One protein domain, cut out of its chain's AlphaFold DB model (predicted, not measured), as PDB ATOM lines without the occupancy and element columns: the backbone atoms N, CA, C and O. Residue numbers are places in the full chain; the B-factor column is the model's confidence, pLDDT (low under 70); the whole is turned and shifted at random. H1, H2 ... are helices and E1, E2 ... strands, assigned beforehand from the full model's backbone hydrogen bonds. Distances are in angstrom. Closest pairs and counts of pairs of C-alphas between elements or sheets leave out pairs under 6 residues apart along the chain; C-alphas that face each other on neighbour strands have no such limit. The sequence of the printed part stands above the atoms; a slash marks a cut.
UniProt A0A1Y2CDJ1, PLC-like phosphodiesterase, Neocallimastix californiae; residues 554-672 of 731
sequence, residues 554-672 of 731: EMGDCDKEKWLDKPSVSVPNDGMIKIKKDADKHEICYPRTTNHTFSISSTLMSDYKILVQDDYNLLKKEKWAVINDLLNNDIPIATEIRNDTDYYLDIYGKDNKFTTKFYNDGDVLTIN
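Overview. This is residues 554 to 672 of the 731 residues of the protein "PLC-like phosphodiesterase" of Neocallimastix californiae (UniProt A0A1Y2CDJ1). A strongly twisted sheet of six strands spreads as two wings, E1 E5 E4 and E2 E3 E6, joined by a short pairing of E4 with E2; H3 packs across it, H2 packs near its E6 edge, and H1 lies off it. The printed part has 119 residues with three named helices and six named strands, in the order H1 E1 E2 E3 H2 E4 E5 H3 E6; the class is mixed, with under half of the residues in named elements. The sheet, ordered E1 E5 E4 E2 E3 E6, is mixed; the whole is compact, radius of gyration of the C-alphas 13.6 A, spanning 35 by 35 by 25 A.

Arrangement. Start at H1, residues 560 to 564, close but not clearly touching H2, residues 620 to 631: their closest C-alphas, Lys 560 and Glu 622, are 7.0 A apart. Edge strand E1, residues 576 to 580, is antiparallel to E5, residues 646 to 652; N 577 and O 651 are 2.9 A apart, within hydrogen-bond range. E2, residues 592 to 595, and E3, residues 608 to 613, form a hairpin, N 592 to O 612 2.8 A. E4, residues 637 to 643, is parallel to E2 at 55 degrees, N 593 to O 638 3.0 A, and forms a hairpin with E5, N 639 to O 650 2.9 A. H3, residues 657 to 664, is on the sheet at a height of 8.2 A, across the strands. Edge strand E6, residues 669 to 672, is parallel to E3, N 671 to O 611 2.8 A; its closest C-alpha to H2, Asn 672, is 7.5 A from that of Ile 627. H2 and H3, on one face, make two layers, sheet and helices. Each O i to N i+4 pair is within range in H1 and H2, 2 of 4 in H3.

Along the chain. Find C-alpha 560 at (70.966, 35.117, 185.501), where H1 begins. E4 runs 19.6 A, E5 19.4 A and H2 16.1 A; E6 ends at (54.924, 33.838, 194.914).

Size, cuts and confidence. The farthest C-alphas, Ser 599 and Lys 621, are 37.7 A apart. The printed part has no cut; the links H1 to E1, E1 to E2 and E2 to E3 are long. Look for pLDDT under 70 at residues 595 to 607 and 642 to 646.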
ATOM      1  N   GLU A 554      65.511  28.231 200.422       77.25
ATOM      2  CA  GLU A 554      66.564  29.136 199.955       77.25
ATOM      3  C   GLU A 554      66.719  29.016 198.434       77.25
ATOM      4  O   GLU A 554      67.192  28.006 197.909       77.25
ATOM      5  N   MET A 555      66.285  30.058 197.728       81.81
ATOM      6  CA  MET A 555      66.287  30.138 196.263       81.81
ATOM      7  C   MET A 555      67.238  31.229 195.739       81.81
ATOM      8  O   MET A 555      67.295  31.504 194.542       81.81
ATOM      9  N   GLY A 556      68.056  31.812 196.625       78.12
ATOM     10  CA  GLY A 556      69.065  32.817 196.281       78.12
ATOM     11  C   GLY A 556      70.165  32.298 195.354       78.12
ATOM     12  O   GLY A 556      70.809  33.081 194.664       78.12
ATOM     13  N   ASP A 557      70.358  30.982 195.268       83.56
ATOM     14  CA  ASP A 557      71.306  30.409 194.320       83.56
ATOM     15  C   ASP A 557      70.924  30.690 192.865       83.56
ATOM     16  O   ASP A 557      71.813  30.688 192.020       83.56
ATOM     17  N   CYS A 558      69.651  30.911 192.538       86.69
ATOM     18  CA  CYS A 558      69.256  31.185 191.165       86.69
ATOM     19  C   CYS A 558      69.639  32.610 190.738       86.69
ATOM     20  O   CYS A 558      69.072  33.606 191.195       86.69
ATOM     21  N   ASP A 559      70.568  32.704 189.790       87.12
ATOM     22  CA  ASP A 559      70.983  33.951 189.160       87.12
ATOM     23  C   ASP A 559      70.788  33.896 187.635       87.12
ATOM     24  O   ASP A 559      70.348  32.899 187.057       87.12
ATOM     25  N   LYS A 560      71.107  35.002 186.957       84.94
ATOM     26  CA  LYS A 560      70.966  35.117 185.501       84.94
ATOM     27  C   LYS A 560      71.814  34.092 184.741       84.94
ATOM     28  O   LYS A 560      71.369  33.598 183.712       84.94
ATOM     29  N   GLU A 561      73.041  33.828 185.182       86.44
ATOM     30  CA  GLU A 561      73.927  32.887 184.493       86.44
ATOM     31  C   GLU A 561      73.362  31.481 184.584       86.44
ATOM     32  O   GLU A 561      73.294  30.782 183.578       86.44
ATOM     33  N   LYS A 562      72.893  31.108 185.773       87.25
ATOM     34  CA  LYS A 562      72.280  29.811 186.022       87.25
ATOM     35  C   LYS A 562      70.973  29.642 185.250       87.25
ATOM     36  O   LYS A 562      70.808  28.634 184.579       87.25
ATOM     37  N   TRP A 563      70.109  30.657 185.235       88.25
ATOM     38  CA  TRP A 563      68.877  30.643 184.438       88.25
ATOM     39  C   TRP A 563      69.124  30.556 182.928       88.25
ATOM     40  O   TRP A 563      68.357  29.925 182.207       88.25
ATOM     41  N   LEU A 564      70.167  31.207 182.413       86.75
ATOM     42  CA  LEU A 564      70.488  31.170 180.983       86.75
ATOM     43  C   LEU A 564      71.303  29.941 180.573       86.75
ATOM     44  O   LEU A 564      71.494  29.726 179.371       86.75
ATOM     45  N   ASP A 565      71.792  29.161 181.538       86.00
ATOM     46  CA  ASP A 565      72.502  27.927 181.249       86.00
ATOM     47  C   ASP A 565      71.565  26.927 180.572       86.00
ATOM     48  O   ASP A 565      70.351  26.908 180.799       86.00
ATOM     49  N   LYS A 566      72.124  26.102 179.689       83.38
ATOM     50  CA  LYS A 566      71.318  25.054 179.068       83.38
ATOM     51  C   LYS A 566      71.132  23.931 180.079       83.38
ATOM     52  O   LYS A 566      72.145  23.458 180.591       83.38
ATOM     53  N   PRO A 567      69.895  23.445 180.274       82.81
ATOM     54  CA  PRO A 567      69.658  22.305 181.140       82.81
ATOM     55  C   PRO A 567      70.497  21.119 180.656       82.81
ATOM     56  O   PRO A 567      70.469  20.747 179.474       82.81
ATOM     57  N   SER A 568      71.283  20.548 181.560       76.19
ATOM     58  CA  SER A 568      72.083  19.346 181.320       76.19
ATOM     59  C   SER A 568      71.199  18.112 181.104       76.19
ATOM     60  O   SER A 568      71.616  17.162 180.431       76.19
ATOM     61  N   VAL A 569      69.961  18.139 181.614       82.38
ATOM     62  CA  VAL A 569      68.964  17.079 181.444       82.38
ATOM     63  C   VAL A 569      67.617  17.662 181.018       82.38
ATOM     64  O   VAL A 569      67.075  18.563 181.637       82.38
ATOM     65  N   SER A 570      67.001  17.092 179.981       87.94
ATOM     66  CA  SER A 570      65.628  17.459 179.617       87.94
ATOM     67  C   SER A 570      64.639  16.881 180.632       87.94
ATOM     68  O   SER A 570      64.500  15.660 180.721       87.94
ATOM     69  N   VAL A 571      63.899  17.740 181.337       90.62
ATOM     70  CA  VAL A 571      62.768  17.331 182.185       90.62
ATOM     71  C   VAL A 571      61.597  16.906 181.285       90.62
ATOM     72  O   VAL A 571      61.102  17.733 180.516       90.62
ATOM     73  N   PRO A 572      61.124  15.647 181.327       93.56
ATOM     74  CA  PRO A 572      59.938  15.245 180.577       93.56
ATOM     75  C   PRO A 572      58.695  15.929 181.151       93.56
ATOM     76  O   PRO A 572      58.532  15.963 182.367       93.56
ATOM     77  N   ASN A 573      57.801  16.416 180.289       94.12
ATOM     78  CA  ASN A 573      56.595  17.148 180.691       94.12
ATOM     79  C   ASN A 573      55.759  16.440 181.769       94.12
ATOM     80  O   ASN A 573      55.369  17.070 182.745       94.12
ATOM     81  N   ASP A 574      55.486  15.148 181.605       95.25
ATOM     82  CA  ASP A 574      54.696  14.321 182.524       95.25
ATOM     83  C   ASP A 574      55.568  13.498 183.488       95.25
ATOM     84  O   ASP A 574      55.057  12.811 184.376       95.25
ATOM     85  N   GLY A 575      56.891  13.575 183.339       94.31
ATOM     86  CA  GLY A 575      57.859  12.765 184.065       94.31
ATOM     87  C   GLY A 575      58.459  13.450 185.289       94.31
ATOM     88  O   GLY A 575      58.063  14.543 185.697       94.31
ATOM     89  N   MET A 576      59.439  12.766 185.876       93.69
ATOM     90  CA  MET A 576      60.287  13.283 186.943       93.69
ATOM     91  C   MET A 576      61.736  12.898 186.659       93.69
ATOM     92  O   MET A 576      62.003  11.791 186.181       93.69
ATOM     93  N   ILE A 577      62.659  13.808 186.954       91.94
ATOM     94  CA  ILE A 577      64.094  13.532 186.960       91.94
ATOM     95  C   ILE A 577      64.676  13.838 188.334       91.94
ATOM     96  O   ILE A 577      64.204  14.725 189.039       91.94
ATOM     97  N   LYS A 578      65.736  13.117 188.689       90.31
ATOM     98  CA  LYS A 578      66.502  13.360 189.906       90.31
ATOM     99  C   LYS A 578      67.893  13.831 189.536       90.31
ATOM    100  O   LYS A 578      68.631  13.095 188.882       90.31
ATOM    101  N   ILE A 579      68.251  15.025 189.986       86.94
ATOM    102  CA  ILE A 579      69.579  15.600 189.767       86.94
ATOM    103  C   ILE A 579      70.245  15.917 191.102       86.94
ATOM    104  O   ILE A 579      69.579  16.154 192.108       86.94
ATOM    105  N   LYS A 580      71.575  15.914 191.131       83.69
ATOM    106  CA  LYS A 580      72.318  16.467 192.268       83.69
ATOM    107  C   LYS A 580      72.195  17.996 192.211       83.69
ATOM    108  O   LYS A 580      72.307  18.547 191.122       83.69
ATOM    109  N   LYS A 581      71.959  18.671 193.345       74.38
ATOM    110  CA  LYS A 581      71.672  20.124 193.392       74.38
ATOM    111  C   LYS A 581      72.739  20.971 192.681       74.38
ATOM    112  O   LYS A 581      72.393  21.935 192.014       74.38
ATOM    113  N   ASP A 582      74.001  20.550 192.738       72.00
ATOM    114  CA  ASP A 582      75.126  21.269 192.119       72.00
ATOM    115  C   ASP A 582      75.401  20.868 190.656       72.00
ATOM    116  O   ASP A 582      76.346  21.371 190.050       72.00
ATOM    117  N   ALA A 583      74.653  19.906 190.103       70.25
ATOM    118  CA  ALA A 583      74.947  19.326 188.792       70.25
ATOM    119  C   ALA A 583      74.345  20.108 187.622       70.25
ATOM    120  O   ALA A 583      74.947  20.114 186.551       70.25
ATOM    121  N   ASP A 584      73.191  20.746 187.818       75.44
ATOM    122  CA  ASP A 584      72.502  21.484 186.763       75.44
ATOM    123  C   ASP A 584      72.026  22.838 187.264       75.44
ATOM    124  O   ASP A 584      71.338  22.915 188.280       75.44
ATOM    125  N   LYS A 585      72.442  23.905 186.583       81.12
ATOM    126  CA  LYS A 585      72.305  25.274 187.081       81.12
ATOM    127  C   LYS A 585      70.940  25.878 186.771       81.12
ATOM    128  O   LYS A 585      70.446  26.633 187.596       81.12
ATOM    129  N   HIS A 586      70.320  25.554 185.640       85.19
ATOM    130  CA  HIS A 586      69.020  26.125 185.269       85.19
ATOM    131  C   HIS A 586      67.904  25.613 186.187       85.19
ATOM    132  O   HIS A 586      67.089  26.363 186.712       85.19
ATOM    133  N   GLU A 587      67.933  24.320 186.461       84.56
ATOM    134  CA  GLU A 587      66.957  23.557 187.222       84.56
ATOM    135  C   GLU A 587      66.843  24.003 188.677       84.56
ATOM    136  O   GLU A 587      65.820  23.762 189.326       84.56
ATOM    137  N   ILE A 588      67.883  24.645 189.221       83.81
ATOM    138  CA  ILE A 588      67.820  25.121 190.601       83.81
ATOM    139  C   ILE A 588      66.846  26.289 190.770       83.81
ATOM    140  O   ILE A 588      66.386  26.498 191.892       83.81
ATOM    141  N   CYS A 589      66.530  26.979 189.670       89.62
ATOM    142  CA  CYS A 589      65.618  28.117 189.580       89.62
ATOM    143  C   CYS A 589      64.137  27.725 189.513       89.62
ATOM    144  O   CYS A 589      63.272  28.587 189.368       89.62
ATOM    145  N   TYR A 590      63.813  26.430 189.537       93.00
ATOM    146  CA  TYR A 590      62.417  26.010 189.543       93.00
ATOM    147  C   TYR A 590      61.768  26.236 190.916       93.00
ATOM    148  O   TYR A 590      62.405  25.972 191.944       93.00
ATOM    149  N   PRO A 591      60.483  26.650 190.953       94.44
ATOM    150  CA  PRO A 591      59.708  26.778 192.181       94.44
ATOM    151  C   PRO A 591      59.784  25.532 193.065       94.44
ATOM    152  O   PRO A 591      59.768  24.394 192.583       94.44
ATOM    153  N   ARG A 592      59.857  25.750 194.378       92.38
ATOM    154  CA  ARG A 592      60.166  24.724 195.372       92.38
ATOM    155  C   ARG A 592      58.960  24.339 196.196       92.38
ATOM    156  O   ARG A 592      58.307  25.184 196.804       92.38
ATOM    157  N   THR A 593      58.688  23.044 196.280       91.12
ATOM    158  CA  THR A 593      57.727  22.537 197.260       91.12
ATOM    159  C   THR A 593      58.351  22.534 198.645       91.12
ATOM    160  O   THR A 593      59.504  22.135 198.802       91.12
ATOM    161  N   THR A 594      57.564  22.870 199.657       83.75
ATOM    162  CA  THR A 594      58.004  22.885 201.052       83.75
ATOM    163  C   THR A 594      57.073  22.051 201.928       83.75
ATOM    164  O   THR A 594      55.884  21.887 201.631       83.75
ATOM    165  N   ASN A 595      57.633  21.480 202.994       69.25
ATOM    166  CA  ASN A 595      56.888  20.734 204.000       69.25
ATOM    167  C   ASN A 595      56.642  21.632 205.222       69.25
ATOM    168  O   ASN A 595      57.506  22.406 205.627       69.25
ATOM    169  N   HIS A 596      55.461  21.507 205.815       58.44
ATOM    170  CA  HIS A 596      55.034  22.245 207.004       58.44
ATOM    171  C   HIS A 596      55.262  21.456 208.308       58.44
ATOM    172  O   HIS A 596      55.115  21.999 209.401       58.44
ATOM    173  N   THR A 597      55.606  20.163 208.225       53.28
ATOM    174  CA  THR A 597      55.707  19.283 209.400       53.28
ATOM    175  C   THR A 597      57.106  19.248 210.025       53.28
ATOM    176  O   THR A 597      58.136  19.289 209.356       53.28
ATOM    177  N   PHE A 598      57.128  19.125 211.356       42.09
ATOM    178  CA  PHE A 598      58.314  19.030 212.223       42.09
ATOM    179  C   PHE A 598      59.107  17.708 212.068       42.09
ATOM    180  O   PHE A 598      60.175  17.539 212.652       42.09
ATOM    181  N   SER A 599      58.605  16.740 211.290       38.28
ATOM    182  CA  SER A 599      59.193  15.402 211.169       38.28
ATOM    183  C   SER A 599      60.002  15.249 209.882       38.28
ATOM    184  O   SER A 599      59.463  15.213 208.777       38.28
ATOM    185  N   ILE A 600      61.315  15.085 210.046       37.81
ATOM    186  CA  ILE A 600      62.260  14.702 208.994       37.81
ATOM    187  C   ILE A 600      62.026  13.217 208.644       37.81
ATOM    188  O   ILE A 600      62.815  12.367 209.036       37.81
ATOM    189  N   SER A 601      60.891  12.880 208.016       39.56
ATOM    190  CA  SER A 601      60.606  11.543 207.452       39.56
ATOM    191  C   SER A 601      59.274  11.454 206.667       39.56
ATOM    192  O   SER A 601      58.721  10.359 206.540       39.56
ATOM    193  N   SER A 602      58.700  12.532 206.125       41.34
ATOM    194  CA  SER A 602      57.523  12.356 205.254       41.34
ATOM    195  C   SER A 602      57.944  11.880 203.859       41.34
ATOM    196  O   SER A 602      58.412  12.657 203.028       41.34
ATOM    197  N   THR A 603      57.764  10.593 203.577       47.69
ATOM    198  CA  THR A 603      57.933   9.997 202.238       47.69
ATOM    199  C   THR A 603      56.688  10.124 201.353       47.69
ATOM    200  O   THR A 603      56.692   9.643 200.219       47.69
ATOM    201  N   LEU A 604      55.612  10.757 201.834       56.28
ATOM    202  CA  LEU A 604      54.343  10.872 201.118       56.28
ATOM    203  C   LEU A 604      54.225  12.229 200.411       56.28
ATOM    204  O   LEU A 604      54.212  13.284 201.038       56.28
ATOM    205  N   MET A 605      54.058  12.200 199.086       57.25
ATOM    206  CA  MET A 605      53.840  13.398 198.256       57.25
ATOM    207  C   MET A 605      52.590  14.207 198.664       57.25
ATOM    208  O   MET A 605      52.469  15.373 198.302       57.25
ATOM    209  N   SER A 606      51.652  13.628 199.425       58.25
ATOM    210  CA  SER A 606      50.477  14.338 199.956       58.25
ATOM    211  C   SER A 606      50.826  15.473 200.919       58.25
ATOM    212  O   SER A 606      50.037  16.409 201.040       58.25
ATOM    213  N   ASP A 607      51.993  15.404 201.561       68.94
ATOM    214  CA  ASP A 607      52.360  16.274 202.685       68.94
ATOM    215  C   ASP A 607      52.938  17.620 202.207       68.94
ATOM    216  O   ASP A 607      52.945  18.612 202.943       68.94
ATOM    217  N   TYR A 608      53.335  17.682 200.931       76.25
ATOM    218  CA  TYR A 608      53.688  18.914 200.234       76.25
ATOM    219  C   TYR A 608      52.414  19.627 199.781       76.25
ATOM    220  O   TYR A 608      51.773  19.274 198.781       76.25
ATOM    221  N   LYS A 609      52.035  20.632 200.565       87.56
ATOM    222  CA  LYS A 609      50.862  21.475 200.313       87.56
ATOM    223  C   LYS A 609      51.215  22.890 199.873       87.56
ATOM    224  O   LYS A 609      50.323  23.632 199.485       87.56
ATOM    225  N   ILE A 610      52.491  23.268 199.923       92.50
ATOM    226  CA  ILE A 610      52.935  24.633 199.645       92.50
ATOM    227  C   ILE A 610      54.010  24.604 198.559       92.50
ATOM    228  O   ILE A 610      54.978  23.845 198.656       92.50
ATOM    229  N   LEU A 611      53.819  25.431 197.536       94.50
ATOM    230  CA  LEU A 611      54.780  25.731 196.481       94.50
ATOM    231  C   LEU A 611      55.272  27.164 196.662       94.50
ATOM    232  O   LEU A 611      54.473  28.064 196.907       94.50
ATOM    233  N   VAL A 612      56.575  27.380 196.539       95.12
ATOM    234  CA  VAL A 612      57.200  28.683 196.753       95.12
ATOM    235  C   VAL A 612      58.059  29.054 195.555       95.12
ATOM    236  O   VAL A 612      58.785  28.220 195.021       95.12
ATOM    237  N   GLN A 613      57.984  30.311 195.142       94.62
ATOM    238  CA  GLN A 613      58.924  30.921 194.209       94.62
ATOM    239  C   GLN A 613      59.521  32.137 194.902       94.62
ATOM    240  O   GLN A 613      58.760  33.030 195.253       94.62
ATOM    241  N   ASP A 614      60.838  32.146 195.110       93.94
ATOM    242  CA  ASP A 614      61.571  33.217 195.804       93.94
ATOM    243  C   ASP A 614      62.967  33.446 195.191       93.94
ATOM    244  O   ASP A 614      63.945  33.713 195.879       93.94
ATOM    245  N   ASP A 615      63.104  33.315 193.864       91.81
ATOM    246  CA  ASP A 615      64.377  33.582 193.172       91.81
ATOM    247  C   ASP A 615      64.639  35.097 193.105       91.81
ATOM    248  O   ASP A 615      64.406  35.746 192.080       91.81
ATOM    249  N   TYR A 616      65.050  35.704 194.215       89.06
ATOM    250  CA  TYR A 616      65.250  37.153 194.326       89.06
ATOM    251  C   TYR A 616      66.518  37.649 193.608       89.06
ATOM    252  O   TYR A 616      66.627  38.842 193.322       89.06
ATOM    253  N   ASN A 617      67.458  36.760 193.258       88.56
ATOM    254  CA  ASN A 617      68.722  37.103 192.587       88.56
ATOM    255  C   ASN A 617      68.638  37.209 191.056       88.56
ATOM    256  O   ASN A 617      69.556  37.731 190.404       88.56
ATOM    257  N   LEU A 618      67.518  36.785 190.467       87.81
ATOM    258  CA  LEU A 618      67.269  36.907 189.036       87.81
ATOM    259  C   LEU A 618      67.281  38.369 188.557       87.81
ATOM    260  O   LEU A 618      67.133  39.331 189.308       87.81
ATOM    261  N   LEU A 619      67.477  38.562 187.253       85.19
ATOM    262  CA  LEU A 619      67.263  39.858 186.606       85.19
ATOM    263  C   LEU A 619      65.795  40.027 186.200       85.19
ATOM    264  O   LEU A 619      65.033  39.072 186.144       85.19
ATOM    265  N   LYS A 620      65.378  41.269 185.915       86.56
ATOM    266  CA  LYS A 620      63.947  41.615 185.822       86.56
ATOM    267  C   LYS A 620      63.185  40.829 184.751       86.56
ATOM    268  O   LYS A 620      61.998  40.582 184.914       86.56
ATOM    269  N   LYS A 621      63.850  40.453 183.652       88.31
ATOM    270  CA  LYS A 621      63.222  39.691 182.563       88.31
ATOM    271  C   LYS A 621      63.072  38.222 182.945       88.31
ATOM    272  O   LYS A 621      62.013  37.653 182.732       88.31
ATOM    273  N   GLU A 622      64.112  37.647 183.530       90.31
ATOM    274  CA  GLU A 622      64.190  36.259 183.969       90.31
ATOM    275  C   GLU A 622      63.266  36.009 185.170       90.31
ATOM    276  O   GLU A 622      62.473  35.076 185.146       90.31
ATOM    277  N   LYS A 623      63.257  36.913 186.159       92.31
ATOM    278  CA  LYS A 623      62.302  36.890 187.277       92.31
ATOM    279  C   LYS A 623      60.863  36.932 186.772       92.31
ATOM    280  O   LYS A 623      60.035  36.136 187.202       92.31
ATOM    281  N   TRP A 624      60.574  37.831 185.826       92.00
ATOM    282  CA  TRP A 624      59.255  37.883 185.205       92.00
ATOM    283  C   TRP A 624      58.921  36.603 184.431       92.00
ATOM    284  O   TRP A 624      57.774  36.179 184.483       92.00
ATOM    285  N   ALA A 625      59.883  35.972 183.751       91.69
ATOM    286  CA  ALA A 625      59.661  34.703 183.061       91.69
ATOM    287  C   ALA A 625      59.222  33.611 184.045       91.69
ATOM    288  O   ALA A 625      58.161  33.031 183.852       91.69
ATOM    289  N   VAL A 626      59.940  33.431 185.160       92.25
ATOM    290  CA  VAL A 626      59.558  32.465 186.206       92.25
ATOM    291  C   VAL A 626      58.164  32.761 186.764       92.25
ATOM    292  O   VAL A 626      57.326  31.865 186.846       92.25
ATOM    293  N   ILE A 627      57.887  34.023 187.119       92.19
ATOM    294  CA  ILE A 627      56.573  34.439 187.636       92.19
ATOM    295  C   ILE A 627      55.477  34.153 186.608       92.19
ATOM    296  O   ILE A 627      54.444  33.578 186.944       92.19
ATOM    297  N   ASN A 628      55.688  34.553 185.355       90.44
ATOM    298  CA  ASN A 628      54.726  34.380 184.280       90.44
ATOM    299  C   ASN A 628      54.475  32.898 183.992       90.44
ATOM    300  O   ASN A 628      53.321  32.500 183.857       90.44
ATOM    301  N   ASP A 629      55.512  32.074 183.930       91.12
ATOM    302  CA  ASP A 629      55.374  30.652 183.628       91.12
ATOM    303  C   ASP A 629      54.701  29.921 184.796       91.12
ATOM    304  O   ASP A 629      53.816  29.096 184.579       91.12
ATOM    305  N   LEU A 630      54.981  30.318 186.043       91.00
ATOM    306  CA  LEU A 630      54.250  29.841 187.219       91.00
ATOM    307  C   LEU A 630      52.775  30.275 187.220       91.00
ATOM    308  O   LEU A 630      51.909  29.527 187.675       91.00
ATOM    309  N   LEU A 631      52.456  31.482 186.745       88.06
ATOM    310  CA  LEU A 631      51.071  31.944 186.585       88.06
ATOM    311  C   LEU A 631      50.337  31.186 185.472       88.06
ATOM    312  O   LEU A 631      49.158  30.897 185.638       88.06
ATOM    313  N   ASN A 632      51.031  30.831 184.390       87.81
ATOM    314  CA  ASN A 632      50.479  30.083 183.257       87.81
ATOM    315  C   ASN A 632      50.565  28.557 183.419       87.81
ATOM    316  O   ASN A 632      50.192  27.841 182.492       87.81
ATOM    317  N   ASN A 633      51.025  28.058 184.572       89.00
ATOM    318  CA  ASN A 633      51.189  26.630 184.850       89.00
ATOM    319  C   ASN A 633      52.137  25.923 183.853       89.00
ATOM    320  O   ASN A 633      51.950  24.753 183.529       89.00
ATOM    321  N   ASP A 634      53.142  26.645 183.348       91.19
ATOM    322  CA  ASP A 634      54.029  26.225 182.253       91.19
ATOM    323  C   ASP A 634      55.477  25.974 182.710       91.19
ATOM    324  O   ASP A 634      56.400  25.927 181.898       91.19
ATOM    325  N   ILE A 635      55.694  25.799 184.015       93.12
ATOM    326  CA  ILE A 635      57.022  25.601 184.604       93.12
ATOM    327  C   ILE A 635      57.087  24.291 185.407       93.12
ATOM    328  O   ILE A 635      56.133  23.963 186.118       93.12
ATOM    329  N   PRO A 636      58.190  23.524 185.317       95.25
ATOM    330  CA  PRO A 636      58.465  22.436 186.250       95.25
ATOM    331  C   PRO A 636      58.533  22.929 187.700       95.25
ATOM    332  O   PRO A 636      58.809  24.099 187.964       95.25
ATOM    333  N   ILE A 637      58.341  22.018 188.650       93.94
ATOM    334  CA  ILE A 637      58.575  22.292 190.074       93.94
ATOM    335  C   ILE A 637      59.598  21.316 190.629       93.94
ATOM    336  O   ILE A 637      59.762  20.207 190.116       93.94
ATOM    337  N   ALA A 638      60.267  21.713 191.702       91.38
ATOM    338  CA  ALA A 638      61.299  20.904 192.314       91.38
ATOM    339  C   ALA A 638      61.053  20.682 193.809       91.38
ATOM    340  O   ALA A 638      60.571  21.553 194.534       91.38
ATOM    341  N   THR A 639      61.451  19.511 194.289       89.06
ATOM    342  CA  THR A 639      61.466  19.159 195.708       89.06
ATOM    343  C   THR A 639      62.903  18.910 196.133       89.06
ATOM    344  O   THR A 639      63.617  18.129 195.502       89.06
ATOM    345  N   GLU A 640      63.341  19.579 197.198       82.25
ATOM    346  CA  GLU A 640      64.652  19.311 197.780       82.25
ATOM    347  C   GLU A 640      64.609  18.037 198.623       82.25
ATOM    348  O   GLU A 640      63.770  17.883 199.510       82.25
ATOM    349  N   ILE A 641      65.536  17.120 198.349       77.19
ATOM    350  CA  ILE A 641      65.698  15.881 199.102       77.19
ATOM    351  C   ILE A 641      67.105  15.845 199.672       77.19
ATOM    352  O   ILE A 641      68.101  15.888 198.944       77.19
ATOM    353  N   ARG A 642      67.175  15.734 200.997       67.31
ATOM    354  CA  ARG A 642      68.430  15.643 201.732       67.31
ATOM    355  C   ARG A 642      68.712  14.195 202.117       67.31
ATOM    356  O   ARG A 642      67.930  13.597 202.849       67.31
ATOM    357  N   ASN A 643      69.853  13.679 201.667       65.19
ATOM    358  CA  ASN A 643      70.452  12.447 202.177       65.19
ATOM    359  C   ASN A 643      71.695  12.805 203.011       65.19
ATOM    360  O   ASN A 643      72.234  13.898 202.848       65.19
ATOM    361  N   ASP A 644      72.159  11.894 203.876       55.69
ATOM    362  CA  ASP A 644      73.182  12.130 204.919       55.69
ATOM    363  C   ASP A 644      74.437  12.918 204.475       55.69
ATOM    364  O   ASP A 644      75.055  13.592 205.299       55.69
ATOM    365  N   THR A 645      74.804  12.887 203.186       62.41
ATOM    366  CA  THR A 645      75.953  13.627 202.629       62.41
ATOM    367  C   THR A 645      75.697  14.361 201.306       62.41
ATOM    368  O   THR A 645      76.587  15.070 200.847       62.41
ATOM    369  N   ASP A 646      74.528  14.213 200.675       66.44
ATOM    370  CA  ASP A 646      74.256  14.737 199.326       66.44
ATOM    371  C   ASP A 646      72.878  15.414 199.237       66.44
ATOM    372  O   ASP A 646      71.888  14.925 199.793       66.44
ATOM    373  N   TYR A 647      72.813  16.506 198.470       75.06
ATOM    374  CA  TYR A 647      71.583  17.234 198.153       75.06
ATOM    375  C   TYR A 647      71.112  16.895 196.742       75.06
ATOM    376  O   TYR A 647      71.849  17.070 195.766       75.06
ATOM    377  N   TYR A 648      69.870  16.436 196.636       83.56
ATOM    378  CA  TYR A 648      69.230  16.125 195.366       83.56
ATOM    379  C   TYR A 648      67.988  16.980 195.156       83.56
ATOM    380  O   TYR A 648      67.316  17.374 196.110       83.56
ATOM    381  N   LEU A 649      67.676  17.220 193.888       86.88
ATOM    382  CA  LEU A 649      66.436  17.829 193.446       86.88
ATOM    383  C   LEU A 649      65.659  16.793 192.645       86.88
ATOM    384  O   LEU A 649      66.135  16.326 191.608       86.88
ATOM    385  N   ASP A 650      64.476  16.446 193.137       90.69
ATOM    386  CA  ASP A 650      63.487  15.727 192.343       90.69
ATOM    387  C   ASP A 650      62.665  16.789 191.601       90.69
ATOM    388  O   ASP A 650      62.006  17.621 192.225       90.69
ATOM    389  N   ILE A 651      62.759  16.798 190.274       92.56
ATOM    390  CA  ILE A 651      62.154  17.803 189.400       92.56
ATOM    391  C   ILE A 651      61.031  17.155 188.619       92.56
ATOM    392  O   ILE A 651      61.248  16.196 187.878       92.56
ATOM    393  N   TYR A 652      59.841  17.710 188.763       94.56
ATOM    394  CA  TYR A 652      58.615  17.222 188.163       94.56
ATOM    395  C   TYR A 652      58.246  18.129 186.999       94.56
ATOM    396  O   TYR A 652      58.144  19.345 187.165       94.56
ATOM    397  N   GLY A 653      58.043  17.544 185.819       95.62
ATOM    398  CA  GLY A 653      57.650  18.305 184.637       95.62
ATOM    399  C   GLY A 653      56.321  19.037 184.828       95.62
ATOM    400  O   GLY A 653      55.522  18.698 185.702       95.62
ATOM    401  N   LYS A 654      56.080  20.054 184.003       94.38
ATOM    402  CA  LYS A 654      54.901  20.934 184.095       94.38
ATOM    403  C   LYS A 654      53.546  20.211 184.020       94.38
ATOM    404  O   LYS A 654      52.607  20.604 184.703       94.38
ATOM    405  N   ASP A 655      53.470  19.110 183.272       95.38
ATOM    406  CA  ASP A 655      52.258  18.299 183.087       95.38
ATOM    407  C   ASP A 655      52.192  17.118 184.081       95.38
ATOM    408  O   ASP A 655      51.242  16.331 184.076       95.38
ATOM    409  N   ASN A 656      53.195  16.959 184.952       95.19
ATOM    410  CA  ASN A 656      53.224  15.890 185.942       95.19
ATOM    411  C   ASN A 656      52.070  16.047 186.949       95.19
ATOM    412  O   ASN A 656      51.713  17.154 187.356       95.19
ATOM    413  N   LYS A 657      51.500  14.927 187.414       92.50
ATOM    414  CA  LYS A 657      50.391  14.925 188.387       92.50
ATOM    415  C   LYS A 657      50.723  15.682 189.682       92.50
ATOM    416  O   LYS A 657      49.837  16.266 190.297       92.50
ATOM    417  N   PHE A 658      51.981  15.643 190.117       91.12
ATOM    418  CA  PHE A 658      52.425  16.352 191.312       91.12
ATOM    419  C   PHE A 658      52.484  17.863 191.094       91.12
ATOM    420  O   PHE A 658      51.964  18.610 191.917       91.12
ATOM    421  N   THR A 659      53.024  18.299 189.956       92.94
ATOM    422  CA  THR A 659      53.054  19.708 189.544       92.94
ATOM    423  C   THR A 659      51.648  20.265 189.381       92.94
ATOM    424  O   THR A 659      51.270  21.241 190.025       92.94
ATOM    425  N   THR A 660      50.818  19.561 188.615       92.12
ATOM    426  CA  THR A 660      49.443  19.972 188.311       92.12
ATOM    427  C   THR A 660      48.503  19.956 189.516       92.12
ATOM    428  O   THR A 660      47.459  20.606 189.466       92.12
ATOM    429  N   LYS A 661      48.862  19.297 190.628       90.69
ATOM    430  CA  LYS A 661      48.135  19.416 191.904       90.69
ATOM    431  C   LYS A 661      48.081  20.874 192.366       90.69
ATOM    432  O   LYS A 661      47.011  21.341 192.741       90.69
ATOM    433  N   PHE A 662      49.186  21.616 192.255       90.31
ATOM    434  CA  PHE A 662      49.261  23.035 192.633       90.31
ATOM    435  C   PHE A 662      48.407  23.955 191.751       90.31
ATOM    436  O   PHE A 662      48.214  25.121 192.084       90.31
ATOM    437  N   TYR A 663      47.851  23.416 190.663       85.19
ATOM    438  CA  TYR A 663      46.993  24.131 189.724       85.19
ATOM    439  C   TYR A 663      45.538  23.658 189.721       85.19
ATOM    440  O   TYR A 663      44.716  24.273 189.062       85.19
ATOM    441  N   ASN A 664      45.200  22.565 190.402       84.69
ATOM    442  CA  ASN A 664      43.856  21.983 190.303       84.69
ATOM    443  C   ASN A 664      43.256  21.599 191.660       84.69
ATOM    444  O   ASN A 664      42.054  21.361 191.748       84.69
ATOM    445  N   ASP A 665      44.076  21.485 192.706       86.25
ATOM    446  CA  ASP A 665      43.644  21.087 194.046       86.25
ATOM    447  C   ASP A 665      43.290  22.320 194.892       86.25
ATOM    448  O   ASP A 665      43.947  23.353 194.805       86.25
ATOM    449  N   GLY A 666      42.257  22.213 195.728       83.56
ATOM    450  CA  GLY A 666      41.831  23.256 196.664       83.56
ATOM    451  C   GLY A 666      42.562  23.230 198.012       83.56
ATOM    452  O   GLY A 666      42.378  24.152 198.802       83.56
ATOM    453  N   ASP A 667      43.359  22.194 198.296       88.06
ATOM    454  CA  ASP A 667      44.086  21.984 199.567       88.06
ATOM    455  C   ASP A 667      45.600  22.271 199.449       88.06
ATOM    456  O   ASP A 667      46.438  21.721 200.168       88.06
ATOM    457  N   VAL A 668      45.973  23.120 198.493       91.75
ATOM    458  CA  VAL A 668      47.354  23.563 198.254       91.75
ATOM    459  C   VAL A 668      47.437  25.082 198.232       91.75
ATOM    460  O   VAL A 668      46.419  25.760 198.112       91.75
ATOM    461  N   LEU A 669      48.650  25.612 198.346       93.62
ATOM    462  CA  LEU A 669      48.952  27.036 198.300       93.62
ATOM    463  C   LEU A 669      50.206  27.279 197.459       93.62
ATOM    464  O   LEU A 669      51.192  26.557 197.592       93.62
ATOM    465  N   THR A 670      50.196  28.332 196.649       94.06
ATOM    466  CA  THR A 670      51.408  28.892 196.045       94.06
ATOM    467  C   THR A 670      51.727  30.240 196.687       94.06
ATOM    468  O   THR A 670      50.901  31.147 196.647       94.06
ATOM    469  N   ILE A 671      52.930  30.400 197.239       95.75
ATOM    470  CA  ILE A 671      53.455  31.689 197.708       95.75
ATOM    471  C   ILE A 671      54.460  32.184 196.669       95.75
ATOM    472  O   ILE A 671      55.486  31.550 196.430       95.75
ATOM    473  N   ASN A 672      54.141  33.296 196.015       94.56
ATOM    474  CA  ASN A 672      54.924  33.838 194.914       94.56
ATOM    475  C   ASN A 672      55.521  35.190 195.315       94.56
ATOM    476  O   ASN A 672      54.801  36.190 195.419       94.56
TER     477      ASN A 672